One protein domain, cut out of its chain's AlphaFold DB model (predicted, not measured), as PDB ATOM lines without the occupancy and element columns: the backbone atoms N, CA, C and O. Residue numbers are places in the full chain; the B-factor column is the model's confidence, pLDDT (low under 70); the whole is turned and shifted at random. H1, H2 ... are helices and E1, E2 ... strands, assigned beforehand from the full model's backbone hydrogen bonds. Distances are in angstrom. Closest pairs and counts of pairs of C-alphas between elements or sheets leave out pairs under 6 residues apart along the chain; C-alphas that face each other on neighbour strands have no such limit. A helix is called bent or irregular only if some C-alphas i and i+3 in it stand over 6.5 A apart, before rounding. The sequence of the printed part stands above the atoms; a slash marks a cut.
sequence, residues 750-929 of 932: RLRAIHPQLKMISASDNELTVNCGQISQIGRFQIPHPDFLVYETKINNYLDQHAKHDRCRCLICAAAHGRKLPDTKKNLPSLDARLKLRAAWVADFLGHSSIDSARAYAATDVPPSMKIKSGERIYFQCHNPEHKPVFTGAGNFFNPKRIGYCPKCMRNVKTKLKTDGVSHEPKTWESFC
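This is residues 750 to 929 of the 932 residues of an uncharacterized protein of Pseudoalteromonas sp. 5Ae-yellow (UniProt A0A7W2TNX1). One long helix, H3, runs through the middle, with the three-stranded sheet E6 E7 E8 on one side of it and the hairpin E3 E4 on the other. A second small sheet, E1 E2 E5, with H1 beyond it, makes one end of the body, and H5 makes the opposite end. The printed part has 180 residues, 88 of them, under half, in named elements, in the order E1 E2 E3 E4 E5 H1 H2 H3 E6 E7 E8 H4 H5 H6; the class is mixed. Each sheet is antiparallel, in the orders E1 E2 E5, E6 E7 E8 and E3 E4. The whole is compact, with a radius of gyration of the C-alphas of 17.1 A and spans of 52 by 37 by 25 A.

E6 is residues 855 to 858, E7 873 to 877, 13.3 A long, and E8 886 to 889. H3, residues 828 to 846, is 26.5 A long, from C-alpha 828 at (189.622, 343.833, 270.394) to C-alpha 846 at (212.251, 340.371, 283.662). E1 is 759 to 763, beginning at (193.962, 360.140, 261.803); E2 is 767 to 771, 13.5 A long; E3 is 775 to 778, E4 781 to 784, E5 788 to 791. H1 is 793 to 799, H2 811 to 816, H4 891 to 894, H5 903 to 915, 18.5 A long, and H6 925 to 928.

E6, E7 and E8 form a meander, each strand the antiparallel neighbour of the one before; N 875 and O 857 are 2.8 A apart, N 886 and O 876 2.8 A. H3 is on one face of this sheet, making two layers, over E6, at a height over the sheet of 7.5 A; its closest C-alphas to E6 are Asp 832 and Ala 856, 4.9 A. In the hairpin E3 and E4, N 783 and O 776 are 2.8 A apart; the closest C-alphas of E4 and H3, Phe 781 and Ala 840, are 6.0 A apart. H3, the hub, touches H5 with residues 842 to 846 alone, closest at Leu 846 and Val 909, C-alphas 6.8 A apart, a shallow tilt of 34 degrees, only just short of steep, the same way. It touches H4 at Leu 831 and Phe 893, C-alphas 6.7 A apart. H2 touches H6, the closest C-alphas being Ala 815 and Glu 926, 5.0 A. In the sheet E1 E2 E5, N 771 and O 759 are 2.8 A apart, N 790 and O 768 2.8 A; H3 is not on it. H1 touches no helix and is only just irregular: C-alphas 796 and 799 are 6.55 A apart. Every O i to N i+4 pair is within hydrogen-bond range in H2, H3 and H5; in H1 it is 0 of 3, with 0 of 4 O i to N i+3 pairs, and H4 and H6 are too short for an i+4 pair.

The C-alphas farthest apart, Asp 765 and Thr 915, are 56.0 A apart. The printed part has no cut. The links H1 to H2, H2 to H3 and E6 to E7 are long. The mean pLDDT of the printed part is 72.3; 73 residues are under 70, among them 791 to 808 and 917 to 929.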
ATOM      1  N   ARG A 750     188.788 370.492 265.638       68.75
ATOM      2  CA  ARG A 750     188.608 370.542 267.094       68.75
ATOM      3  C   ARG A 750     189.127 369.296 267.822       68.75
ATOM      4  O   ARG A 750     189.658 369.422 268.922       68.75
ATOM      5  N   LEU A 751     189.048 368.106 267.221       69.75
ATOM      6  CA  LEU A 751     189.693 366.903 267.768       69.75
ATOM      7  C   LEU A 751     191.224 366.925 267.613       69.75
ATOM      8  O   LEU A 751     191.920 366.420 268.497       69.75
ATOM      9  N   ARG A 752     191.765 367.544 266.553       74.00
ATOM     10  CA  ARG A 752     193.221 367.726 266.384       74.00
ATOM     11  C   ARG A 752     193.845 368.594 267.481       74.00
ATOM     12  O   ARG A 752     194.992 368.357 267.839       74.00
ATOM     13  N   ALA A 753     193.088 369.507 268.092       71.00
ATOM     14  CA  ALA A 753     193.548 370.254 269.269       71.00
ATOM     15  C   ALA A 753     193.815 369.359 270.504       71.00
ATOM     16  O   ALA A 753     194.635 369.706 271.350       71.00
ATOM     17  N   ILE A 754     193.152 368.198 270.612       69.38
ATOM     18  CA  ILE A 754     193.372 367.207 271.688       69.38
ATOM     19  C   ILE A 754     194.415 366.160 271.263       69.38
ATOM     20  O   ILE A 754     195.199 365.683 272.086       69.38
ATOM     21  N   HIS A 755     194.433 365.804 269.978       75.38
ATOM     22  CA  HIS A 755     195.363 364.847 269.386       75.38
ATOM     23  C   HIS A 755     195.976 365.424 268.100       75.38
ATOM     24  O   HIS A 755     195.423 365.213 267.022       75.38
ATOM     25  N   PRO A 756     197.138 366.100 268.162       76.25
ATOM     26  CA  PRO A 756     197.735 366.740 266.984       76.25
ATOM     27  C   PRO A 756     198.007 365.785 265.810       76.25
ATOM     28  O   PRO A 756     197.972 366.194 264.654       76.25
ATOM     29  N   GLN A 757     198.228 364.498 266.097       81.19
ATOM     30  CA  GLN A 757     198.490 363.442 265.112       81.19
ATOM     31  C   GLN A 757     197.235 362.615 264.748       81.19
ATOM     32  O   GLN A 757     197.359 361.506 264.225       81.19
ATOM     33  N   LEU A 758     196.027 363.128 265.025       82.62
ATOM     34  CA  LEU A 758     194.759 362.431 264.784       82.62
ATOM     35  C   LEU A 758     194.588 362.019 263.311       82.62
ATOM     36  O   LEU A 758     194.561 362.862 262.409       82.62
ATOM     37  N   LYS A 759     194.362 360.723 263.086       82.31
ATOM     38  CA  LYS A 759     193.962 360.140 261.803       82.31
ATOM     39  C   LYS A 759     192.515 359.665 261.889       82.31
ATOM     40  O   LYS A 759     192.131 359.009 262.854       82.31
ATOM     41  N   MET A 760     191.711 359.982 260.880       80.88
ATOM     42  CA  MET A 760     190.353 359.453 260.751       80.88
ATOM     43  C   MET A 760     190.404 358.104 260.032       80.88
ATOM     44  O   MET A 760     191.048 357.991 258.993       80.88
ATOM     45  N   ILE A 761     189.749 357.095 260.606       80.56
ATOM     46  CA  ILE A 761     189.721 355.715 260.099       80.56
ATOM     47  C   ILE A 761     188.388 355.439 259.399       80.56
ATOM     48  O   ILE A 761     188.361 354.869 258.313       80.56
ATOM     49  N   SER A 762     187.275 355.878 259.994       74.50
ATOM     50  CA  SER A 762     185.951 355.837 259.366       74.50
ATOM     51  C   SER A 762     185.011 356.881 259.967       74.50
ATOM     52  O   SER A 762     185.199 357.325 261.102       74.50
ATOM     53  N   ALA A 763     183.987 357.268 259.209       68.62
ATOM     54  CA  ALA A 763     182.944 358.191 259.640       68.62
ATOM     55  C   ALA A 763     181.561 357.643 259.267       68.62
ATOM     56  O   ALA A 763     181.385 357.037 258.214       68.62
ATOM     57  N   SER A 764     180.591 357.879 260.142       69.31
ATOM     58  CA  SER A 764     179.163 357.606 259.959       69.31
ATOM     59  C   SER A 764     178.366 358.753 260.584       69.31
ATOM     60  O   SER A 764     178.932 359.522 261.360       69.31
ATOM     61  N   ASP A 765     177.067 358.854 260.302       59.81
ATOM     62  CA  ASP A 765     176.229 360.029 260.617       59.81
ATOM     63  C   ASP A 765     176.258 360.514 262.078       59.81
ATOM     64  O   ASP A 765     175.902 361.658 262.348       59.81
ATOM     65  N   ASN A 766     176.667 359.665 263.029       64.38
ATOM     66  CA  ASN A 766     176.870 360.051 264.429       64.38
ATOM     67  C   ASN A 766     178.100 359.420 265.123       64.38
ATOM     68  O   ASN A 766     178.400 359.815 266.255       64.38
ATOM     69  N   GLU A 767     178.810 358.461 264.509       67.88
ATOM     70  CA  GLU A 767     180.012 357.820 265.080       67.88
ATOM     71  C   GLU A 767     181.241 358.034 264.162       67.88
ATOM     72  O   GLU A 767     181.223 357.649 262.990       67.88
ATOM     73  N   LEU A 768     182.326 358.598 264.706       73.75
ATOM     74  CA  LEU A 768     183.643 358.737 264.069       73.75
ATOM     75  C   LEU A 768     184.628 357.742 264.699       73.75
ATOM     76  O   LEU A 768     184.817 357.754 265.917       73.75
ATOM     77  N   THR A 769     185.296 356.917 263.894       77.12
ATOM     78  CA  THR A 769     186.426 356.085 264.343       77.12
ATOM     79  C   THR A 769     187.728 356.791 263.999       77.12
ATOM     80  O   THR A 769     187.980 357.128 262.839       77.12
ATOM     81  N   VAL A 770     188.567 357.017 265.004       78.75
ATOM     82  CA  VAL A 770     189.799 357.802 264.901       78.75
ATOM     83  C   VAL A 770     190.960 357.105 265.611       78.75
ATOM     84  O   VAL A 770     190.771 356.381 266.586       78.75
ATOM     85  N   ASN A 771     192.177 357.360 265.147       83.44
ATOM     86  CA  ASN A 771     193.422 356.986 265.807       83.44
ATOM     87  C   ASN A 771     194.139 358.269 266.254       83.44
ATOM     88  O   ASN A 771     194.173 359.239 265.499       83.44
ATOM     89  N   CYS A 772     194.714 358.319 267.459       81.38
ATOM     90  CA  CYS A 772     195.395 359.526 267.956       81.38
ATOM     91  C   CYS A 772     196.817 359.725 267.399       81.38
ATOM     92  O   CYS A 772     197.431 360.750 267.692       81.38
ATOM     93  N   GLY A 773     197.350 358.755 266.649       81.88
ATOM     94  CA  GLY A 773     198.688 358.763 266.050       81.88
ATOM     95  C   GLY A 773     199.838 358.452 267.016       81.88
ATOM     96  O   GLY A 773     200.942 358.168 266.564       81.88
ATOM     97  N   GLN A 774     199.583 358.471 268.326       84.56
ATOM     98  CA  GLN A 774     200.611 358.331 269.357       84.56
ATOM     99  C   GLN A 774     201.101 356.885 269.552       84.56
ATOM    100  O   GLN A 774     200.395 355.902 269.307       84.56
ATOM    101  N   ILE A 775     202.330 356.774 270.056       85.00
ATOM    102  CA  ILE A 775     203.004 355.532 270.441       85.00
ATOM    103  C   ILE A 775     203.542 355.737 271.863       85.00
ATOM    104  O   ILE A 775     204.137 356.771 272.152       85.00
ATOM    105  N   SER A 776     203.329 354.773 272.759       82.25
ATOM    106  CA  SER A 776     203.891 354.786 274.118       82.25
ATOM    107  C   SER A 776     205.095 353.856 274.214       82.25
ATOM    108  O   SER A 776     205.048 352.738 273.708       82.25
ATOM    109  N   GLN A 777     206.152 354.292 274.898       82.06
ATOM    110  CA  GLN A 777     207.356 353.493 275.123       82.06
ATOM    111  C   GLN A 777     207.412 352.974 276.567       82.06
ATOM    112  O   GLN A 777     207.192 353.730 277.510       82.06
ATOM    113  N   ILE A 778     207.725 351.686 276.735       79.44
ATOM    114  CA  ILE A 778     208.014 351.049 278.028       79.44
ATOM    115  C   ILE A 778     209.320 350.272 277.864       79.44
ATOM    116  O   ILE A 778     209.367 349.273 277.142       79.44
ATOM    117  N   GLY A 779     210.391 350.765 278.491       77.38
ATOM    118  CA  GLY A 779     211.742 350.242 278.287       77.38
ATOM    119  C   GLY A 779     212.138 350.287 276.810       77.38
ATOM    120  O   GLY A 779     212.090 351.344 276.173       77.38
ATOM    121  N   ARG A 780     212.476 349.124 276.242       80.81
ATOM    122  CA  ARG A 780     212.767 348.961 274.801       80.81
ATOM    123  C   ARG A 780     211.544 348.763 273.894       80.81
ATOM    124  O   ARG A 780     211.709 348.686 272.681       80.81
ATOM    125  N   PHE A 781     210.333 348.647 274.440       84.81
ATOM    126  CA  PHE A 781     209.139 348.290 273.669       84.81
ATOM    127  C   PHE A 781     208.298 349.514 273.297       84.81
ATOM    128  O   PHE A 781     207.984 350.342 274.150       84.81
ATOM    129  N   GLN A 782     207.884 349.590 272.030       84.81
ATOM    130  CA  GLN A 782     206.996 350.627 271.501       84.81
ATOM    131  C   GLN A 782     205.588 350.060 271.272       84.81
ATOM    132  O   GLN A 782     205.417 349.077 270.553       84.81
ATOM    133  N   ILE A 783     204.577 350.678 271.883       84.75
ATOM    134  CA  ILE A 783     203.173 350.256 271.823       84.75
ATOM    135  C   ILE A 783     202.344 351.326 271.090       84.75
ATOM    136  O   ILE A 783     202.132 352.408 271.649       84.75
ATOM    137  N   PRO A 784     201.856 351.066 269.862       83.56
ATOM    138  CA  PRO A 784     200.987 352.000 269.154       83.56
ATOM    139  C   PRO A 784     199.619 352.107 269.836       83.56
ATOM    140  O   PRO A 784     199.102 351.137 270.397       83.56
ATOM    141  N   HIS A 785     199.022 353.297 269.798       84.75
ATOM    142  CA  HIS A 785     197.714 353.535 270.404       84.75
ATOM    143  C   HIS A 785     196.579 352.986 269.516       84.75
ATOM    144  O   HIS A 785     196.637 353.129 268.292       84.75
ATOM    145  N   PRO A 786     195.540 352.358 270.103       81.31
ATOM    146  CA  PRO A 786     194.469 351.719 269.346       81.31
ATOM    147  C   PRO A 786     193.427 352.720 268.829       81.31
ATOM    148  O   PRO A 786     193.181 353.763 269.442       81.31
ATOM    149  N   ASP A 787     192.745 352.331 267.752       79.75
ATOM    150  CA  ASP A 787     191.593 353.050 267.206       79.75
ATOM    151  C   ASP A 787     190.451 353.145 268.225       79.75
ATOM    152  O   ASP A 787     190.100 352.175 268.915       79.75
ATOM    153  N   PHE A 788     189.833 354.322 268.288       75.44
ATOM    154  CA  PHE A 788     188.811 354.658 269.264       75.44
ATOM    155  C   PHE A 788     187.651 355.451 268.644       75.44
ATOM    156  O   PHE A 788     187.780 356.121 267.623       75.44
ATOM    157  N   LEU A 789     186.479 355.321 269.263       73.94
ATOM    158  CA  LEU A 789     185.204 355.843 268.776       73.94
ATOM    159  C   LEU A 789     184.832 357.164 269.465       73.94
ATOM    160  O   LEU A 789     184.799 357.222 270.697       73.94
ATOM    161  N   VAL A 790     184.461 358.178 268.686       71.69
ATOM    162  CA  VAL A 790     183.958 359.480 269.149       71.69
ATOM    163  C   VAL A 790     182.561 359.724 268.566       71.69
ATOM    164  O   VAL A 790     182.293 359.399 267.415       71.69
ATOM    165  N   TYR A 791     181.653 360.291 269.361       69.75
ATOM    166  CA  TYR A 791     180.284 360.611 268.933       69.75
ATOM    167  C   TYR A 791     180.188 362.068 268.476       69.75
ATOM    168  O   TYR A 791     180.538 362.948 269.262       69.75
ATOM    169  N   GLU A 792     179.675 362.343 267.269       65.75
ATOM    170  CA  GLU A 792     179.652 363.710 266.705       65.75
ATOM    171  C   GLU A 792     178.907 364.708 267.616       65.75
ATOM    172  O   GLU A 792     179.414 365.794 267.911       65.75
ATOM    173  N   THR A 793     177.751 364.311 268.159       60.69
ATOM    174  CA  THR A 793     176.952 365.111 269.109       60.69
ATOM    175  C   THR A 793     177.676 365.418 270.425       60.69
ATOM    176  O   THR A 793     177.359 366.407 271.084       60.69
ATOM    177  N   LYS A 794     178.673 364.608 270.807       58.91
ATOM    178  CA  LYS A 794     179.489 364.805 272.016       58.91
ATOM    179  C   LYS A 794     180.751 365.640 271.774       58.91
ATOM    180  O   LYS A 794     181.469 365.871 272.736       58.91
ATOM    181  N   ILE A 795     181.043 366.087 270.547       62.91
ATOM    182  CA  ILE A 795     182.189 366.980 270.280       62.91
ATOM    183  C   ILE A 795     181.802 368.438 270.565       62.91
ATOM    184  O   ILE A 795     182.519 369.138 271.277       62.91
ATOM    185  N   ASN A 796     180.645 368.877 270.056       56.12
ATOM    186  CA  ASN A 796     180.210 370.274 270.156       56.12
ATOM    187  C   ASN A 796     179.946 370.709 271.612       56.12
ATOM    188  O   ASN A 796     180.535 371.683 272.057       56.12
ATOM    189  N   ASN A 797     179.154 369.960 272.390       52.72
ATOM    190  CA  ASN A 797     178.765 370.360 273.757       52.72
ATOM    191  C   ASN A 797     179.893 370.267 274.813       52.72
ATOM    192  O   ASN A 797     179.631 370.434 276.003       52.72
ATOM    193  N   TYR A 798     181.117 369.894 274.432       56.84
ATOM    194  CA  TYR A 798     182.113 369.355 275.369       56.84
ATOM    195  C   TYR A 798     183.346 370.239 275.535       56.84
ATOM    196  O   TYR A 798     183.844 370.380 276.654       56.84
ATOM    197  N   LEU A 799     183.797 370.870 274.445       54.31
ATOM    198  CA  LEU A 799     184.848 371.889 274.489       54.31
ATOM    199  C   LEU A 799     184.379 373.155 275.219       54.31
ATOM    200  O   LEU A 799     185.166 373.752 275.945       54.31
ATOM    201  N   ASP A 800     183.090 373.486 275.114       49.78
ATOM    202  CA  ASP A 800     182.517 374.696 275.712       49.78
ATOM    203  C   ASP A 800     182.251 374.580 277.226       49.78
ATOM    204  O   ASP A 800     181.973 375.593 277.866       49.78
ATOM    205  N   GLN A 801     182.291 373.375 277.825       46.75
ATOM    206  CA  GLN A 801     181.827 373.185 279.212       46.75
ATOM    207  C   GLN A 801     182.803 372.504 280.188       46.75
ATOM    208  O   GLN A 801     182.947 373.015 281.302       46.75
ATOM    209  N   HIS A 802     183.487 371.387 279.872       47.28
ATOM    210  CA  HIS A 802     184.195 370.627 280.929       47.28
ATOM    211  C   HIS A 802     185.516 369.933 280.547       47.28
ATOM    212  O   HIS A 802     185.543 368.793 280.082       47.28
ATOM    213  N   ALA A 803     186.630 370.503 281.019       45.88
ATOM    214  CA  ALA A 803     187.960 369.877 281.068       45.88
ATOM    215  C   ALA A 803     188.104 368.729 282.110       45.88
ATOM    216  O   ALA A 803     189.168 368.564 282.715       45.88
ATOM    217  N   LYS A 804     187.049 367.936 282.370       47.25
ATOM    218  CA  LYS A 804     186.993 366.904 283.439       47.25
ATOM    219  C   LYS A 804     186.502 365.512 283.007       47.25
ATOM    220  O   LYS A 804     186.361 364.635 283.861       47.25
ATOM    221  N   HIS A 805     186.270 365.276 281.718       53.41
ATOM    222  CA  HIS A 805     185.869 363.965 281.203       53.41
ATOM    223  C   HIS A 805     186.645 363.614 279.919       53.41
ATOM    224  O   HIS A 805     186.930 364.483 279.102       53.41
ATOM    225  N   ASP A 806     186.992 362.337 279.744       56.53
ATOM    226  CA  ASP A 806     188.053 361.915 278.811       56.53
ATOM    227  C   ASP A 806     187.513 361.187 277.567       56.53
ATOM    228  O   ASP A 806     188.202 360.386 276.942       56.53
ATOM    229  N   ARG A 807     186.257 361.457 277.183       58.72
ATOM    230  CA  ARG A 807     185.544 360.722 276.114       58.72
ATOM    231  C   ARG A 807     186.049 361.006 274.698       58.72
ATOM    232  O   ARG A 807     185.693 360.268 273.786       58.72
ATOM    233  N   CYS A 808     186.864 362.042 274.525       66.75
ATOM    234  CA  CYS A 808     187.511 362.400 273.261       66.75
ATOM    235  C   CYS A 808     188.975 361.933 273.183       66.75
ATOM    236  O   CYS A 808     189.681 362.332 272.261       66.75
ATOM    237  N   ARG A 809     189.443 361.121 274.145       73.81
ATOM    238  CA  ARG A 809     190.810 360.586 274.188       73.81
ATOM    239  C   ARG A 809     190.851 359.099 273.850       73.81
ATOM    240  O   ARG A 809     189.928 358.357 274.184       73.81
ATOM    241  N   CYS A 810     191.961 358.652 273.264       76.50
ATOM    242  CA  CYS A 810     192.249 357.224 273.147       76.50
ATOM    243  C   CYS A 810     192.405 356.576 274.541       76.50
ATOM    244  O   CYS A 810     192.697 357.239 275.542       76.50
ATOM    245  N   LEU A 811     192.255 355.251 274.598       75.44
ATOM    246  CA  LEU A 811     192.314 354.457 275.827       75.44
ATOM    247  C   LEU A 811     193.620 354.619 276.629       75.44
ATOM    248  O   LEU A 811     193.579 354.576 277.859       75.44
ATOM    249  N   ILE A 812     194.757 354.780 275.942       78.56
ATOM    250  CA  ILE A 812     196.085 354.938 276.553       78.56
ATOM    251  C   ILE A 812     196.286 356.390 277.005       78.56
ATOM    252  O   ILE A 812     196.622 356.620 278.165       78.56
ATOM    253  N   CYS A 813     195.979 357.378 276.153       77.31
ATOM    254  CA  CYS A 813     196.030 358.801 276.514       77.31
ATOM    255  C   CYS A 813     195.155 359.134 277.736       77.31
ATOM    256  O   CYS A 813     195.533 359.969 278.554       77.31
ATOM    257  N   ALA A 814     193.982 358.505 277.861       73.81
ATOM    258  CA  ALA A 814     193.092 358.687 279.006       73.81
ATOM    259  C   ALA A 814     193.641 358.048 280.295       73.81
ATOM    260  O   ALA A 814     193.513 358.636 281.367       73.81
ATOM    261  N   ALA A 815     194.283 356.876 280.194       70.38
ATOM    262  CA  ALA A 815     194.938 356.224 281.330       70.38
ATOM    263  C   ALA A 815     196.151 357.031 281.828       70.38
ATOM    264  O   ALA A 815     196.267 357.270 283.026       70.38
ATOM    265  N   ALA A 816     196.992 357.539 280.918       69.44
ATOM    266  CA  ALA A 816     198.125 358.409 281.253       69.44
ATOM    267  C   ALA A 816     197.706 359.674 282.027       69.44
ATOM    268  O   ALA A 816     198.455 360.181 282.851       69.44
ATOM    269  N   HIS A 817     196.500 360.189 281.768       66.25
ATOM    270  CA  HIS A 817     195.988 361.420 282.380       66.25
ATOM    271  C   HIS A 817     195.218 361.202 283.699       66.25
ATOM    272  O   HIS A 817     194.663 362.159 284.237       66.25
ATOM    273  N   GLY A 818     195.176 359.975 284.242       56.84
ATOM    274  CA  GLY A 818     194.681 359.715 285.603       56.84
ATOM    275  C   GLY A 818     193.161 359.778 285.797       56.84
ATOM    276  O   GLY A 818     192.701 360.059 286.905       56.84
ATOM    277  N   ARG A 819     192.358 359.597 284.737       57.78
ATOM    278  CA  ARG A 819     190.917 359.924 284.747       57.78
ATOM    279  C   ARG A 819     190.020 358.830 284.138       57.78
ATOM    280  O   ARG A 819     190.445 357.699 283.907       57.78
ATOM    281  N   LYS A 820     188.719 359.120 283.974       56.28
ATOM    282  CA  LYS A 820     187.700 358.129 283.588       56.28
ATOM    283  C   LYS A 820     187.945 357.657 282.158       56.28
ATOM    284  O   LYS A 820     187.796 358.427 281.219       56.28
ATOM    285  N   LEU A 821     188.221 356.363 282.009       59.28
ATOM    286  CA  LEU A 821     188.366 355.702 280.710       59.28
ATOM    287  C   LEU A 821     187.231 356.096 279.738       59.28
ATOM    288  O   LEU A 821     186.073 356.165 280.165       59.28
ATOM    289  N   PRO A 822     187.542 356.333 278.450       57.59
ATOM    290  CA  PRO A 822     186.570 356.798 277.466       57.59
ATOM    291  C   PRO A 822     185.396 355.820 277.289       57.59
ATOM    292  O   PRO A 822     185.532 354.613 277.491       57.59
ATOM    293  N   ASP A 823     184.254 356.333 276.807       52.19
ATOM    294  CA  ASP A 823     183.049 355.552 276.438       52.19
ATOM    295  C   ASP A 823     183.312 354.532 275.295       52.19
ATOM    296  O   ASP A 823     182.385 353.866 274.824       52.19
ATOM    297  N   THR A 824     184.549 354.426 274.801       54.97
ATOM    298  CA  THR A 824     184.952 353.627 273.642       54.97
ATOM    299  C   THR A 824     184.652 352.159 273.909       54.97
ATOM    300  O   THR A 824     185.251 351.512 274.776       54.97
ATOM    301  N   LYS A 825     183.655 351.652 273.186       59.09
ATOM    302  CA  LYS A 825     182.957 350.402 273.484       59.09
ATOM    303  C   LYS A 825     183.857 349.191 273.211       59.09
ATOM    304  O   LYS A 825     183.809 348.646 272.117       59.09
ATOM    305  N   LYS A 826     184.650 348.804 274.220       66.00
ATOM    306  CA  LYS A 826     185.369 347.522 274.385       66.00
ATOM    307  C   LYS A 826     185.611 346.762 273.070       66.00
ATOM    308  O   LYS A 826     184.929 345.781 272.807       66.00
ATOM    309  N   ASN A 827     186.554 347.207 272.245       73.00
ATOM    310  CA  ASN A 827     186.924 346.498 271.016       73.00
ATOM    311  C   ASN A 827     188.187 345.641 271.231       73.00
ATOM    312  O   ASN A 827     188.889 345.782 272.241       73.00
ATOM    313  N   LEU A 828     188.465 344.726 270.299       74.50
ATOM    314  CA  LEU A 828     189.622 343.833 270.394       74.50
ATOM    315  C   LEU A 828     190.972 344.589 270.363       74.50
ATOM    316  O   LEU A 828     191.809 344.293 271.217       74.50
ATOM    317  N   PRO A 829     191.177 345.628 269.521       76.81
ATOM    318  CA  PRO A 829     192.395 346.447 269.558       76.81
ATOM    319  C   PRO A 829     192.651 347.125 270.915       76.81
ATOM    320  O   PRO A 829     193.786 347.180 271.379       76.81
ATOM    321  N   SER A 830     191.601 347.591 271.603       76.44
ATOM    322  CA  SER A 830     191.704 348.176 272.953       76.44
ATOM    323  C   SER A 830     192.167 347.174 274.013       76.44
ATOM    324  O   SER A 830     192.887 347.541 274.945       76.44
ATOM    325  N   LEU A 831     191.738 345.913 273.898       76.88
ATOM    326  CA  LEU A 831     192.190 344.820 274.763       76.88
ATOM    327  C   LEU A 831     193.653 344.478 274.492       76.88
ATOM    328  O   LEU A 831     194.443 344.375 275.429       76.88
ATOM    329  N   ASP A 832     194.001 344.337 273.215       80.25
ATOM    330  CA  ASP A 832     195.336 343.974 272.757       80.25
ATOM    331  C   ASP A 832     196.386 345.026 273.148       80.25
ATOM    332  O   ASP A 832     197.421 344.693 273.723       80.25
ATOM    333  N   ALA A 833     196.077 346.313 272.969       80.00
ATOM    334  CA  ALA A 833     196.959 347.409 273.361       80.00
ATOM    335  C   ALA A 833     197.225 347.441 274.880       80.00
ATOM    336  O   ALA A 833     198.372 347.574 275.308       80.00
ATOM    337  N   ARG A 834     196.193 347.239 275.718       78.69
ATOM    338  CA  ARG A 834     196.371 347.086 277.179       78.69
ATOM    339  C   ARG A 834     197.236 345.886 277.517       78.69
ATOM    340  O   ARG A 834     198.125 345.971 278.363       78.69
ATOM    341  N   LEU A 835     196.977 344.766 276.857       80.75
ATOM    342  CA  LEU A 835     197.734 343.553 277.079       80.75
ATOM    343  C   LEU A 835     199.215 343.754 276.758       80.75
ATOM    344  O   LEU A 835     200.062 343.337 277.549       80.75
ATOM    345  N   LYS A 836     199.514 344.441 275.654       84.81
ATOM    346  CA  LYS A 836     200.869 344.786 275.223       84.81
ATOM    347  C   LYS A 836     201.561 345.772 276.162       84.81
ATOM    348  O   LYS A 836     202.720 345.535 276.475       84.81
ATOM    349  N   LEU A 837     200.870 346.774 276.721       82.06
ATOM    350  CA  LEU A 837     201.436 347.636 277.777       82.06
ATOM    351  C   LEU A 837     201.900 346.821 278.999       82.06
ATOM    352  O   LEU A 837     203.023 346.978 279.475       82.06
ATOM    353  N   ARG A 838     201.063 345.897 279.491       80.75
ATOM    354  CA  ARG A 838     201.441 345.033 280.623       80.75
ATOM    355  C   ARG A 838     202.494 343.996 280.234       80.75
ATOM    356  O   ARG A 838     203.350 343.681 281.055       80.75
ATOM    357  N   ALA A 839     202.450 343.473 279.010       85.44
ATOM    358  CA  ALA A 839     203.461 342.563 278.490       85.44
ATOM    359  C   ALA A 839     204.832 343.240 278.405       85.44
ATOM    360  O   ALA A 839     205.793 342.654 278.885       85.44
ATOM    361  N   ALA A 840     204.894 344.470 277.885       86.00
ATOM    362  CA  ALA A 840     206.094 345.299 277.829       86.00
ATOM    363  C   ALA A 840     206.687 345.511 279.218       86.00
ATOM    364  O   ALA A 840     207.853 345.197 279.421       86.00
ATOM    365  N   TRP A 841     205.880 345.931 280.199       85.19
ATOM    366  CA  TRP A 841     206.370 346.112 281.567       85.19
ATOM    367  C   TRP A 841     206.899 344.812 282.192       85.19
ATOM    368  O   TRP A 841     207.969 344.813 282.790       85.19
ATOM    369  N   VAL A 842     206.186 343.686 282.042       83.25
ATOM    370  CA  VAL A 842     206.656 342.396 282.581       83.25
ATOM    371  C   VAL A 842     207.924 341.921 281.863       83.25
ATOM    372  O   VAL A 842     208.831 341.414 282.517       83.25
ATOM    373  N   ALA A 843     207.989 342.062 280.538       85.62
ATOM    374  CA  ALA A 843     209.135 341.650 279.739       85.62
ATOM    375  C   ALA A 843     210.374 342.491 280.065       85.62
ATOM    376  O   ALA A 843     211.433 341.922 280.305       85.62
ATOM    377  N   ASP A 844     210.226 343.812 280.148       84.00
ATOM    378  CA  ASP A 844     211.289 344.747 280.517       84.00
ATOM    379  C   ASP A 844     211.800 344.469 281.939       84.00
ATOM    380  O   ASP A 844     212.984 344.196 282.132       84.00
ATOM    381  N   PHE A 845     210.891 344.366 282.918       83.12
ATOM    382  CA  PHE A 845     211.241 344.053 284.306       83.12
ATOM    383  C   PHE A 845     211.952 342.696 284.460       83.12
ATOM    384  O   PHE A 845     212.852 342.558 285.290       83.12
ATOM    385  N   LEU A 846     211.594 341.686 283.659       83.94
ATOM    386  CA  LEU A 846     212.251 340.371 283.662       83.94
ATOM    387  C   LEU A 846     213.477 340.272 282.732       83.94
ATOM    388  O   LEU A 846     214.181 339.268 282.787       83.94
ATOM    389  N   GLY A 847     213.765 341.287 281.910       80.81
ATOM    390  CA  GLY A 847     214.884 341.297 280.957       80.81
ATOM    391  C   GLY A 847     214.628 340.585 279.617       80.81
ATOM    392  O   GLY A 847     215.555 340.428 278.823       80.81
ATOM    393  N   HIS A 848     213.390 340.182 279.317       84.31
ATOM    394  CA  HIS A 848     213.009 339.546 278.048       84.31
ATOM    395  C   HIS A 848     213.088 340.519 276.858       84.31
ATOM    396  O   HIS A 848     212.905 341.728 277.012       84.31
ATOM    397  N   SER A 849     213.382 339.997 275.662       81.25
ATOM    398  CA  SER A 849     213.699 340.777 274.451       81.25
ATOM    399  C   SER A 849     212.535 341.013 273.483       81.25
ATOM    400  O   SER A 849     212.642 341.903 272.647       81.25
ATOM    401  N   SER A 850     211.433 340.266 273.593       82.44
ATOM    402  CA  SER A 850     210.258 340.377 272.716       82.44
ATOM    403  C   SER A 850     208.957 340.308 273.521       82.44
ATOM    404  O   SER A 850     208.894 339.700 274.594       82.44
ATOM    405  N   ILE A 851     207.913 340.933 272.972       88.19
ATOM    406  CA  ILE A 851     206.523 340.842 273.432       88.19
ATOM    407  C   ILE A 851     205.560 340.392 272.328       88.19
ATOM    408  O   ILE A 851     204.351 340.435 272.532       88.19
ATOM    409  N   ASP A 852     206.061 339.956 271.172       83.62
ATOM    410  CA  ASP A 852     205.270 339.839 269.934       83.62
ATOM    411  C   ASP A 852     204.178 338.762 270.015       83.62
ATOM    412  O   ASP A 852     203.125 338.867 269.386       83.62
ATOM    413  N   SER A 853     204.393 337.746 270.854       81.69
ATOM    414  CA  SER A 853     203.396 336.716 271.151       81.69
ATOM    415  C   SER A 853     202.267 337.204 272.072       81.69
ATOM    416  O   SER A 853     201.230 336.546 272.155       81.69
ATOM    417  N   ALA A 854     202.417 338.349 272.753       85.25
ATOM    418  CA  ALA A 854     201.391 338.895 273.632       85.25
ATOM    419  C   ALA A 854     200.224 339.460 272.812       85.25
ATOM    420  O   ALA A 854     200.303 340.568 272.280       85.25
ATOM    421  N   ARG A 855     199.129 338.697 272.739       84.44
ATOM    422  CA  ARG A 855     197.938 339.064 271.965       84.44
ATOM    423  C   ARG A 855     196.622 338.684 272.637       84.44
ATOM    424  O   ARG A 855     196.528 337.648 273.306       84.44
ATOM    425  N   ALA A 856     195.601 339.505 272.412       79.81
ATOM    426  CA  ALA A 856     194.209 339.210 272.740       79.81
ATOM    427  C   ALA A 856     193.428 338.867 271.461       79.81
ATOM    428  O   ALA A 856     193.457 339.627 270.497       79.81
ATOM    429  N   TYR A 857     192.708 337.742 271.451       78.00
ATOM    430  CA  TYR A 857     191.854 337.345 270.324       78.00
ATOM    431  C   TYR A 857     190.528 336.736 270.797       78.00
ATOM    432  O   TYR A 857     190.440 336.155 271.880       78.00
ATOM    433  N   ALA A 858     189.468 336.922 270.011       70.25
ATOM    434  CA  ALA A 858     188.160 336.327 270.277       70.25
ATOM    435  C   ALA A 858     188.151 334.826 269.920       70.25
ATOM    436  O   ALA A 858     189.062 334.328 269.262       70.25
ATOM    437  N   ALA A 859     187.133 334.094 270.383       65.19
ATOM    438  CA  ALA A 859     186.973 332.667 270.071       65.19
ATOM    439  C   ALA A 859     186.318 332.390 268.705       65.19
ATOM    440  O   ALA A 859     186.334 331.260 268.228       65.19
ATOM    441  N   THR A 860     185.754 333.425 268.097       63.38
ATOM    442  CA  THR A 860     185.157 333.462 266.760       63.38
ATOM    443  C   THR A 860     185.749 334.652 266.015       63.38
ATOM    444  O   THR A 860     186.214 335.593 266.664       63.38
ATOM    445  N   ASP A 861     185.693 334.666 264.683       60.06
ATOM    446  CA  ASP A 861     186.071 335.856 263.917       60.06
ATOM    447  C   ASP A 861     185.107 337.008 264.222       60.06
ATOM    448  O   ASP A 861     183.943 337.022 263.824       60.06
ATOM    449  N   VAL A 862     185.607 337.971 264.994       62.34
ATOM    450  CA  VAL A 862     184.901 339.183 265.404       62.34
ATOM    451  C   VAL A 862     185.572 340.355 264.685       62.34
ATOM    452  O   VAL A 862     186.770 340.567 264.896       62.34
ATOM    453  N   PRO A 863     184.849 341.134 263.854       58.72
ATOM    454  CA  PRO A 863     185.419 342.289 263.166       58.72
ATOM    455  C   PRO A 863     186.123 343.242 264.150       58.72
ATOM    456  O   PRO A 863     185.576 343.487 265.228       58.72
ATOM    457  N   PRO A 864     187.286 343.839 263.812       58.53
ATOM    458  CA  PRO A 864     188.080 344.639 264.759       58.53
ATOM    459  C   PRO A 864     187.332 345.805 265.430       58.53
ATOM    460  O   PRO A 864     187.698 346.229 266.528       58.53
ATOM    461  N   SER A 865     186.278 346.312 264.786       58.53
ATOM    462  CA  SER A 865     185.400 347.393 265.254       58.53
ATOM    463  C   SER A 865     184.209 346.930 266.112       58.53
ATOM    464  O   SER A 865     183.505 347.765 266.688       58.53
ATOM    465  N   MET A 866     183.954 345.621 266.212       65.00
ATOM    466  CA  MET A 866     182.803 345.067 266.923       65.00
ATOM    467  C   MET A 866     182.990 345.116 268.451       65.00
ATOM    468  O   MET A 866     184.095 345.068 268.995       65.00
ATOM    469  N   LYS A 867     181.864 345.283 269.151       67.75
ATOM    470  CA  LYS A 867     181.786 345.708 270.554       67.75
ATOM    471  C   LYS A 867     181.678 344.477 271.470       67.75
ATOM    472  O   LYS A 867     180.617 343.863 271.540       67.75
ATOM    473  N   ILE A 868     182.756 344.155 272.188       70.06
ATOM    474  CA  ILE A 868     182.897 342.972 273.053       70.06
ATOM    475  C   ILE A 868     182.209 343.210 274.408       70.06
ATOM    476  O   ILE A 868     182.500 344.169 275.136       70.06
ATOM    477  N   LYS A 869     181.292 342.321 274.795       67.88
ATOM    478  CA  LYS A 869     180.554 342.394 276.066       67.88
ATOM    479  C   LYS A 869     181.457 342.023 277.249       67.88
ATOM    480  O   LYS A 869     182.380 341.225 277.143       67.88
ATOM    481  N   SER A 870     181.171 342.558 278.440       66.62
ATOM    482  CA  SER A 870     182.000 342.330 279.644       66.62
ATOM    483  C   SER A 870     182.206 340.853 280.015       66.62
ATOM    484  O   SER A 870     183.273 340.509 280.520       66.62
ATOM    485  N   GLY A 871     181.193 340.010 279.795       63.91
ATOM    486  CA  GLY A 871     181.236 338.565 280.060       63.91
ATOM    487  C   GLY A 871     181.671 337.715 278.863       63.91
ATOM    488  O   GLY A 871     181.718 336.494 278.975       63.91
ATOM    489  N   GLU A 872     181.971 338.338 277.725       73.12
ATOM    490  CA  GLU A 872     182.395 337.643 276.513       73.12
ATOM    491  C   GLU A 872     183.798 337.065 276.704       73.12
ATOM    492  O   GLU A 872     184.678 337.699 277.298       73.12
ATOM    493  N   ARG A 873     183.977 335.817 276.269       71.12
ATOM    494  CA  ARG A 873     185.187 335.036 276.516       71.12
ATOM    495  C   ARG A 873     186.212 335.317 275.422       71.12
ATOM    496  O   ARG A 873     185.926 335.135 274.242       71.12
ATOM    497  N   ILE A 874     187.402 335.730 275.835       76.44
ATOM    498  CA  ILE A 874     188.538 336.005 274.957       76.44
ATOM    499  C   ILE A 874     189.729 335.129 275.346       76.44
ATOM    500  O   ILE A 874     189.910 334.766 276.516       76.44
ATOM    501  N   TYR A 875     190.550 334.813 274.354       79.56
ATOM    502  CA  TYR A 875     191.846 334.186 274.536       79.56
ATOM    503  C   TYR A 875     192.911 335.248 274.792       79.56
ATOM    504  O   TYR A 875     192.972 336.285 274.129       79.56
ATOM    505  N   PHE A 876     193.767 334.958 275.764       80.94
ATOM    506  CA  PHE A 876     194.911 335.769 276.142       80.94
ATOM    507  C   PHE A 876     196.186 334.930 276.015       80.94
ATOM    508  O   PHE A 876     196.380 333.980 276.775       80.94
ATOM    509  N   GLN A 877     197.075 335.320 275.101       85.19
ATOM    510  CA  GLN A 877     198.454 334.832 275.056       85.19
ATOM    511  C   GLN A 877     199.389 335.858 275.712       85.19
ATOM    512  O   GLN A 877     199.271 337.055 275.460       85.19
ATOM    513  N   CYS A 878     200.322 335.411 276.555       84.94
ATOM    514  CA  CYS A 878     201.346 336.281 277.148       84.94
ATOM    515  C   CYS A 878     202.646 336.270 276.332       84.94
ATOM    516  O   CYS A 878     202.824 335.379 275.509       84.94
ATOM    517  N   HIS A 879     203.562 337.205 276.612       85.19
ATOM    518  CA  HIS A 879     204.822 337.380 275.866       85.19
ATOM    519  C   HIS A 879     205.738 336.140 275.832       85.19
ATOM    520  O   HIS A 879     206.590 336.040 274.953       85.19
ATOM    521  N   ASN A 880     205.585 335.197 276.768       82.19
ATOM    522  CA  ASN A 880     206.234 333.893 276.663       82.19
ATOM    523  C   ASN A 880     205.310 332.933 275.872       82.19
ATOM    524  O   ASN A 880     204.223 332.623 276.374       82.19
ATOM    525  N   PRO A 881     205.718 332.447 274.680       79.00
ATOM    526  CA  PRO A 881     204.909 331.555 273.846       79.00
ATOM    527  C   PRO A 881     204.740 330.135 274.420       79.00
ATOM    528  O   PRO A 881     203.774 329.459 274.079       79.00
ATOM    529  N   GLU A 882     205.612 329.680 275.326       80.88
ATOM    530  CA  GLU A 882     205.507 328.368 275.994       80.88
ATOM    531  C   GLU A 882     204.361 328.321 277.020       80.88
ATOM    532  O   GLU A 882     203.885 327.261 277.441       80.88
ATOM    533  N   HIS A 883     203.899 329.488 277.469       83.06
ATOM    534  CA  HIS A 883     202.725 329.585 278.320       83.06
ATOM    535  C   HIS A 883     201.465 329.447 277.468       83.06
ATOM    536  O   HIS A 883     201.148 330.347 276.698       83.06
ATOM    537  N   LYS A 884     200.723 328.346 277.653       79.88
ATOM    538  CA  LYS A 884     199.431 328.116 276.985       79.88
ATOM    539  C   LYS A 884     198.492 329.334 277.126       79.88
ATOM    540  O   LYS A 884     198.427 329.890 278.231       79.88
ATOM    541  N   PRO A 885     197.721 329.690 276.077       79.00
ATOM    542  CA  PRO A 885     196.722 330.749 276.151       79.00
ATOM    543  C   PRO A 885     195.750 330.534 277.314       79.00
ATOM    544  O   PRO A 885     195.287 329.418 277.561       79.00
ATOM    545  N   VAL A 886     195.408 331.614 278.013       76.56
ATOM    546  CA  VAL A 886     194.431 331.606 279.106       76.56
ATOM    547  C   VAL A 886     193.093 332.120 278.588       76.56
ATOM    548  O   VAL A 886     193.027 333.104 277.855       76.56
ATOM    549  N   PHE A 887     192.015 331.462 278.999       76.50
ATOM    550  CA  PHE A 887     190.648 331.813 278.630       76.50
ATOM    551  C   PHE A 887     189.998 332.633 279.750       76.50
ATOM    552  O   PHE A 887     189.972 332.203 280.903       76.50
ATOM    553  N   THR A 888     189.503 333.834 279.445       72.75
ATOM    554  CA  THR A 888     188.977 334.768 280.456       72.75
ATOM    555  C   THR A 888     187.875 335.659 279.884       72.75
ATOM    556  O   THR A 888     187.831 335.922 278.688       72.75
ATOM    557  N   GLY A 889     186.990 336.171 280.745       71.75
ATOM    558  CA  GLY A 889     186.051 337.225 280.361       71.75
ATOM    559  C   GLY A 889     186.770 338.550 280.083       71.75
ATOM    560  O   GLY A 889     187.663 338.944 280.844       71.75
ATOM    561  N   ALA A 890     186.359 339.262 279.033       69.69
ATOM    562  CA  ALA A 890     186.942 340.542 278.617       69.69
ATOM    563  C   ALA A 890     186.932 341.606 279.733       69.69
ATOM    564  O   ALA A 890     187.838 342.436 279.825       69.69
ATOM    565  N   GLY A 891     185.945 341.566 280.635       65.50
ATOM    566  CA  GLY A 891     185.835 342.459 281.792       65.50
ATOM    567  C   GLY A 891     187.077 342.512 282.692       65.50
ATOM    568  O   GLY A 891     187.337 343.564 283.273       65.50
ATOM    569  N   ASN A 892     187.882 341.445 282.750       66.38
ATOM    570  CA  ASN A 892     189.096 341.401 283.574       66.38
ATOM    571  C   ASN A 892     190.202 342.361 283.093       66.38
ATOM    572  O   ASN A 892     190.953 342.865 283.921       66.38
ATOM    573  N   PHE A 893     190.269 342.676 281.795       64.88
ATOM    574  CA  PHE A 893     191.227 343.647 281.238       64.88
ATOM    575  C   PHE A 893     190.713 345.094 281.269       64.88
ATOM    576  O   PHE A 893     191.486 346.049 281.165       64.88
ATOM    577  N   PHE A 894     189.400 345.272 281.436       59.50
ATOM    578  CA  PHE A 894     188.762 346.584 281.560       59.50
ATOM    579  C   PHE A 894     188.591 347.052 283.011       59.50
ATOM    580  O   PHE A 894     188.136 348.173 283.228       59.50
ATOM    581  N   ASN A 895     188.964 346.242 284.005       61.97
ATOM    582  CA  ASN A 895     188.925 346.641 285.409       61.97
ATOM    583  C   ASN A 895     190.096 347.603 285.722       61.97
ATOM    584  O   ASN A 895     191.249 347.178 285.661       61.97
ATOM    585  N   PRO A 896     189.851 348.878 286.083       58.78
ATOM    586  CA  PRO A 896     190.933 349.823 286.377       58.78
ATOM    587  C   PRO A 896     191.711 349.462 287.655       58.78
ATOM    588  O   PRO A 896     192.881 349.809 287.775       58.78
ATOM    589  N   LYS A 897     191.090 348.719 288.586       57.47
ATOM    590  CA  LYS A 897     191.660 348.330 289.888       57.47
ATOM    591  C   LYS A 897     192.303 346.934 289.899       57.47
ATOM    592  O   LYS A 897     192.673 346.446 290.965       57.47
ATOM    593  N   ARG A 898     192.376 346.238 288.754       59.50
ATOM    594  CA  ARG A 898     193.016 344.915 288.628       59.50
ATOM    595  C   ARG A 898     193.731 344.781 287.287       59.50
ATOM    596  O   ARG A 898     193.093 344.771 286.240       59.50
ATOM    597  N   ILE A 899     195.046 344.591 287.328       60.62
ATOM    598  CA  ILE A 899     195.865 344.338 286.138       60.62
ATOM    599  C   ILE A 899     196.029 342.822 285.966       60.62
ATOM    600  O   ILE A 899     196.962 342.207 286.487       60.62
ATOM    601  N   GLY A 900     195.081 342.200 285.262       64.94
ATOM    602  CA  GLY A 900     195.148 340.776 284.931       64.94
ATOM    603  C   GLY A 900     196.299 340.464 283.967       64.94
ATOM    604  O   GLY A 900     196.413 341.088 282.916       64.94
ATOM    605  N   TYR A 901     197.145 339.489 284.313       76.06
ATOM    606  CA  TYR A 901     198.193 338.954 283.433       76.06
ATOM    607  C   TYR A 901     198.529 337.493 283.785       76.06
ATOM    608  O   TYR A 901     197.984 336.939 284.740       76.06
ATOM    609  N   CYS A 902     199.417 336.849 283.018       80.62
ATOM    610  CA  CYS A 902     199.731 335.423 283.149       80.62
ATOM    611  C   CYS A 902     200.291 335.066 284.547       80.62
ATOM    612  O   CYS A 902     201.361 335.563 284.910       80.62
ATOM    613  N   PRO A 903     199.649 334.156 285.315       78.50
ATOM    614  CA  PRO A 903     200.088 333.794 286.669       78.50
ATOM    615  C   PRO A 903     201.475 333.143 286.760       78.50
ATOM    616  O   PRO A 903     202.063 333.117 287.842       78.50
ATOM    617  N   LYS A 904     202.000 332.587 285.657       83.56
ATOM    618  CA  LYS A 904     203.384 332.089 285.589       83.56
ATOM    619  C   LYS A 904     204.375 333.256 285.504       83.56
ATOM    620  O   LYS A 904     205.220 333.386 286.381       83.56
ATOM    621  N   CYS A 905     204.197 334.171 284.547       83.56
ATOM    622  CA  CYS A 905     205.019 335.385 284.446       83.56
ATOM    623  C   CYS A 905     204.969 336.225 285.734       83.56
ATOM    624  O   CYS A 905     206.001 336.655 286.238       83.56
ATOM    625  N   MET A 906     203.778 336.403 286.319       83.56
ATOM    626  CA  MET A 906     203.616 337.173 287.557       83.56
ATOM    627  C   MET A 906     204.243 336.500 288.788       83.56
ATOM    628  O   MET A 906     204.557 337.197 289.750       83.56
ATOM    629  N   ARG A 907     204.461 335.175 288.782       83.44
ATOM    630  CA  ARG A 907     205.279 334.513 289.813       83.44
ATOM    631  C   ARG A 907     206.739 334.941 289.701       83.44
ATOM    632  O   ARG A 907     207.291 335.375 290.702       83.44
ATOM    633  N   ASN A 908     207.311 334.924 288.497       83.75
ATOM    634  CA  ASN A 908     208.695 335.356 288.267       83.75
ATOM    635  C   ASN A 908     208.895 336.830 288.660       83.75
ATOM    636  O   ASN A 908     209.858 337.147 289.352       83.75
ATOM    637  N   VAL A 909     207.943 337.709 288.312       83.44
ATOM    638  CA  VAL A 909     207.938 339.120 288.749       83.44
ATOM    639  C   VAL A 909     207.941 339.229 290.275       83.44
ATOM    640  O   VAL A 909     208.740 339.974 290.825       83.44
ATOM    641  N   LYS A 910     207.094 338.468 290.980       81.81
ATOM    642  CA  LYS A 910     207.039 338.483 292.454       81.81
ATOM    643  C   LYS A 910     208.298 337.925 293.113       81.81
ATOM    644  O   LYS A 910     208.665 338.409 294.178       81.81
ATOM    645  N   THR A 911     208.951 336.935 292.506       82.44
ATOM    646  CA  THR A 911     210.260 336.454 292.963       82.44
ATOM    647  C   THR A 911     211.306 337.551 292.794       82.44
ATOM    648  O   THR A 911     211.946 337.915 293.772       82.44
ATOM    649  N   LYS A 912     211.412 338.149 291.601       81.25
ATOM    650  CA  LYS A 912     212.392 339.205 291.322       81.25
ATOM    651  C   LYS A 912     212.167 340.471 292.164       81.25
ATOM    652  O   LYS A 912     213.119 340.966 292.741       81.25
ATOM    653  N   LEU A 913     210.924 340.925 292.362       81.62
ATOM    654  CA  LEU A 913     210.606 342.043 293.271       81.62
ATOM    655  C   LEU A 913     211.087 341.800 294.714       81.62
ATOM    656  O   LEU A 913     211.533 342.736 295.371       81.62
ATOM    657  N   LYS A 914     211.022 340.553 295.209       77.00
ATOM    658  CA  LYS A 914     211.585 340.196 296.524       77.00
ATOM    659  C   LYS A 914     213.112 340.253 296.531       77.00
ATOM    660  O   LYS A 914     213.672 340.693 297.528       77.00
ATOM    661  N   THR A 915     213.765 339.804 295.459       76.94
ATOM    662  CA  THR A 915     215.230 339.842 295.317       76.94
ATOM    663  C   THR A 915     215.755 341.274 295.205       76.94
ATOM    664  O   THR A 915     216.736 341.616 295.853       76.94
ATOM    665  N   ASP A 916     215.071 342.120 294.434       73.81
ATOM    666  CA  ASP A 916     215.493 343.489 294.112       73.81
ATOM    667  C   ASP A 916     215.133 344.510 295.219       73.81
ATOM    668  O   ASP A 916     215.410 345.699 295.084       73.81
ATOM    669  N   GLY A 917     214.468 344.083 296.302       62.66
ATOM    670  CA  GLY A 917     214.072 344.947 297.426       62.66
ATOM    671  C   GLY A 917     212.937 345.944 297.133       62.66
ATOM    672  O   GLY A 917     212.573 346.738 298.001       62.66
ATOM    673  N   VAL A 918     212.344 345.910 295.935       63.66
ATOM    674  CA  VAL A 918     211.299 346.849 295.498       63.66
ATOM    675  C   VAL A 918     209.919 346.368 295.955       63.66
ATOM    676  O   VAL A 918     209.418 345.329 295.525       63.66
ATOM    677  N   SER A 919     209.264 347.133 296.831       54.22
ATOM    678  CA  SER A 919     208.145 346.616 297.631       54.22
ATOM    679  C   SER A 919     206.811 346.424 296.896       54.22
ATOM    680  O   SER A 919     205.971 345.660 297.384       54.22
ATOM    681  N   HIS A 920     206.559 347.086 295.756       61.72
ATOM    682  CA  HIS A 920     205.221 347.119 295.146       61.72
ATOM    683  C   HIS A 920     205.176 346.884 293.629       61.72
ATOM    684  O   HIS A 920     205.732 347.628 292.830       61.72
ATOM    685  N   GLU A 921     204.376 345.885 293.246       67.62
ATOM    686  CA  GLU A 921     203.847 345.723 291.893       67.62
ATOM    687  C   GLU A 921     202.950 346.932 291.532       67.62
ATOM    688  O   GLU A 921     202.117 347.316 292.365       67.62
ATOM    689  N   PRO A 922     203.054 347.515 290.321       67.38
ATOM    690  CA  PRO A 922     202.130 348.549 289.851       67.38
ATOM    691  C   PRO A 922     200.674 348.066 289.945       67.38
ATOM    692  O   PRO A 922     200.333 347.003 289.426       67.38
ATOM    693  N   LYS A 923     199.831 348.834 290.654       62.88
ATOM    694  CA  LYS A 923     198.468 348.430 291.069       62.88
ATOM    695  C   LYS A 923     197.357 348.891 290.120       62.88
ATOM    696  O   LYS A 923     196.268 348.317 290.150       62.88
ATOM    697  N   THR A 924     197.613 349.899 289.289       67.56
ATOM    698  CA  THR A 924     196.640 350.465 288.342       67.56
ATOM    699  C   THR A 924     197.262 350.704 286.970       67.56
ATOM    700  O   THR A 924     198.479 350.826 286.832       67.56
ATOM    701  N   TRP A 925     196.428 350.755 285.931       65.06
ATOM    702  CA  TRP A 925     196.901 350.893 284.550       65.06
ATOM    703  C   TRP A 925     197.591 352.232 284.264       65.06
ATOM    704  O   TRP A 925     198.433 352.282 283.373       65.06
ATOM    705  N   GLU A 926     197.286 353.279 285.036       64.62
ATOM    706  CA  GLU A 926     197.946 354.585 284.906       64.62
ATOM    707  C   GLU A 926     199.462 354.487 285.156       64.62
ATOM    708  O   GLU A 926     200.244 355.149 284.485       64.62
ATOM    709  N   SER A 927     199.901 353.589 286.046       65.81
ATOM    710  CA  SER A 927     201.318 353.443 286.420       65.81
ATOM    711  C   SER A 927     202.244 352.855 285.339       65.81
ATOM    712  O   SER A 927     203.456 352.826 285.540       65.81
ATOM    713  N   PHE A 928     201.714 352.420 284.187       65.62
ATOM    714  CA  PHE A 928     202.518 352.038 283.008       65.62
ATOM    715  C   PHE A 928     202.673 353.164 281.984       65.62
ATOM    716  O   PHE A 928     203.391 353.001 281.000       65.62
ATOM    717  N   CYS A 929     201.962 354.274 282.169       62.66
ATOM    718  CA  CYS A 929     201.913 355.368 281.219       62.66
ATOM    719  C   CYS A 929     202.502 356.619 281.882       62.66
ATOM    720  O   CYS A 929     201.807 357.236 282.691       62.66
TER     721      CYS A 929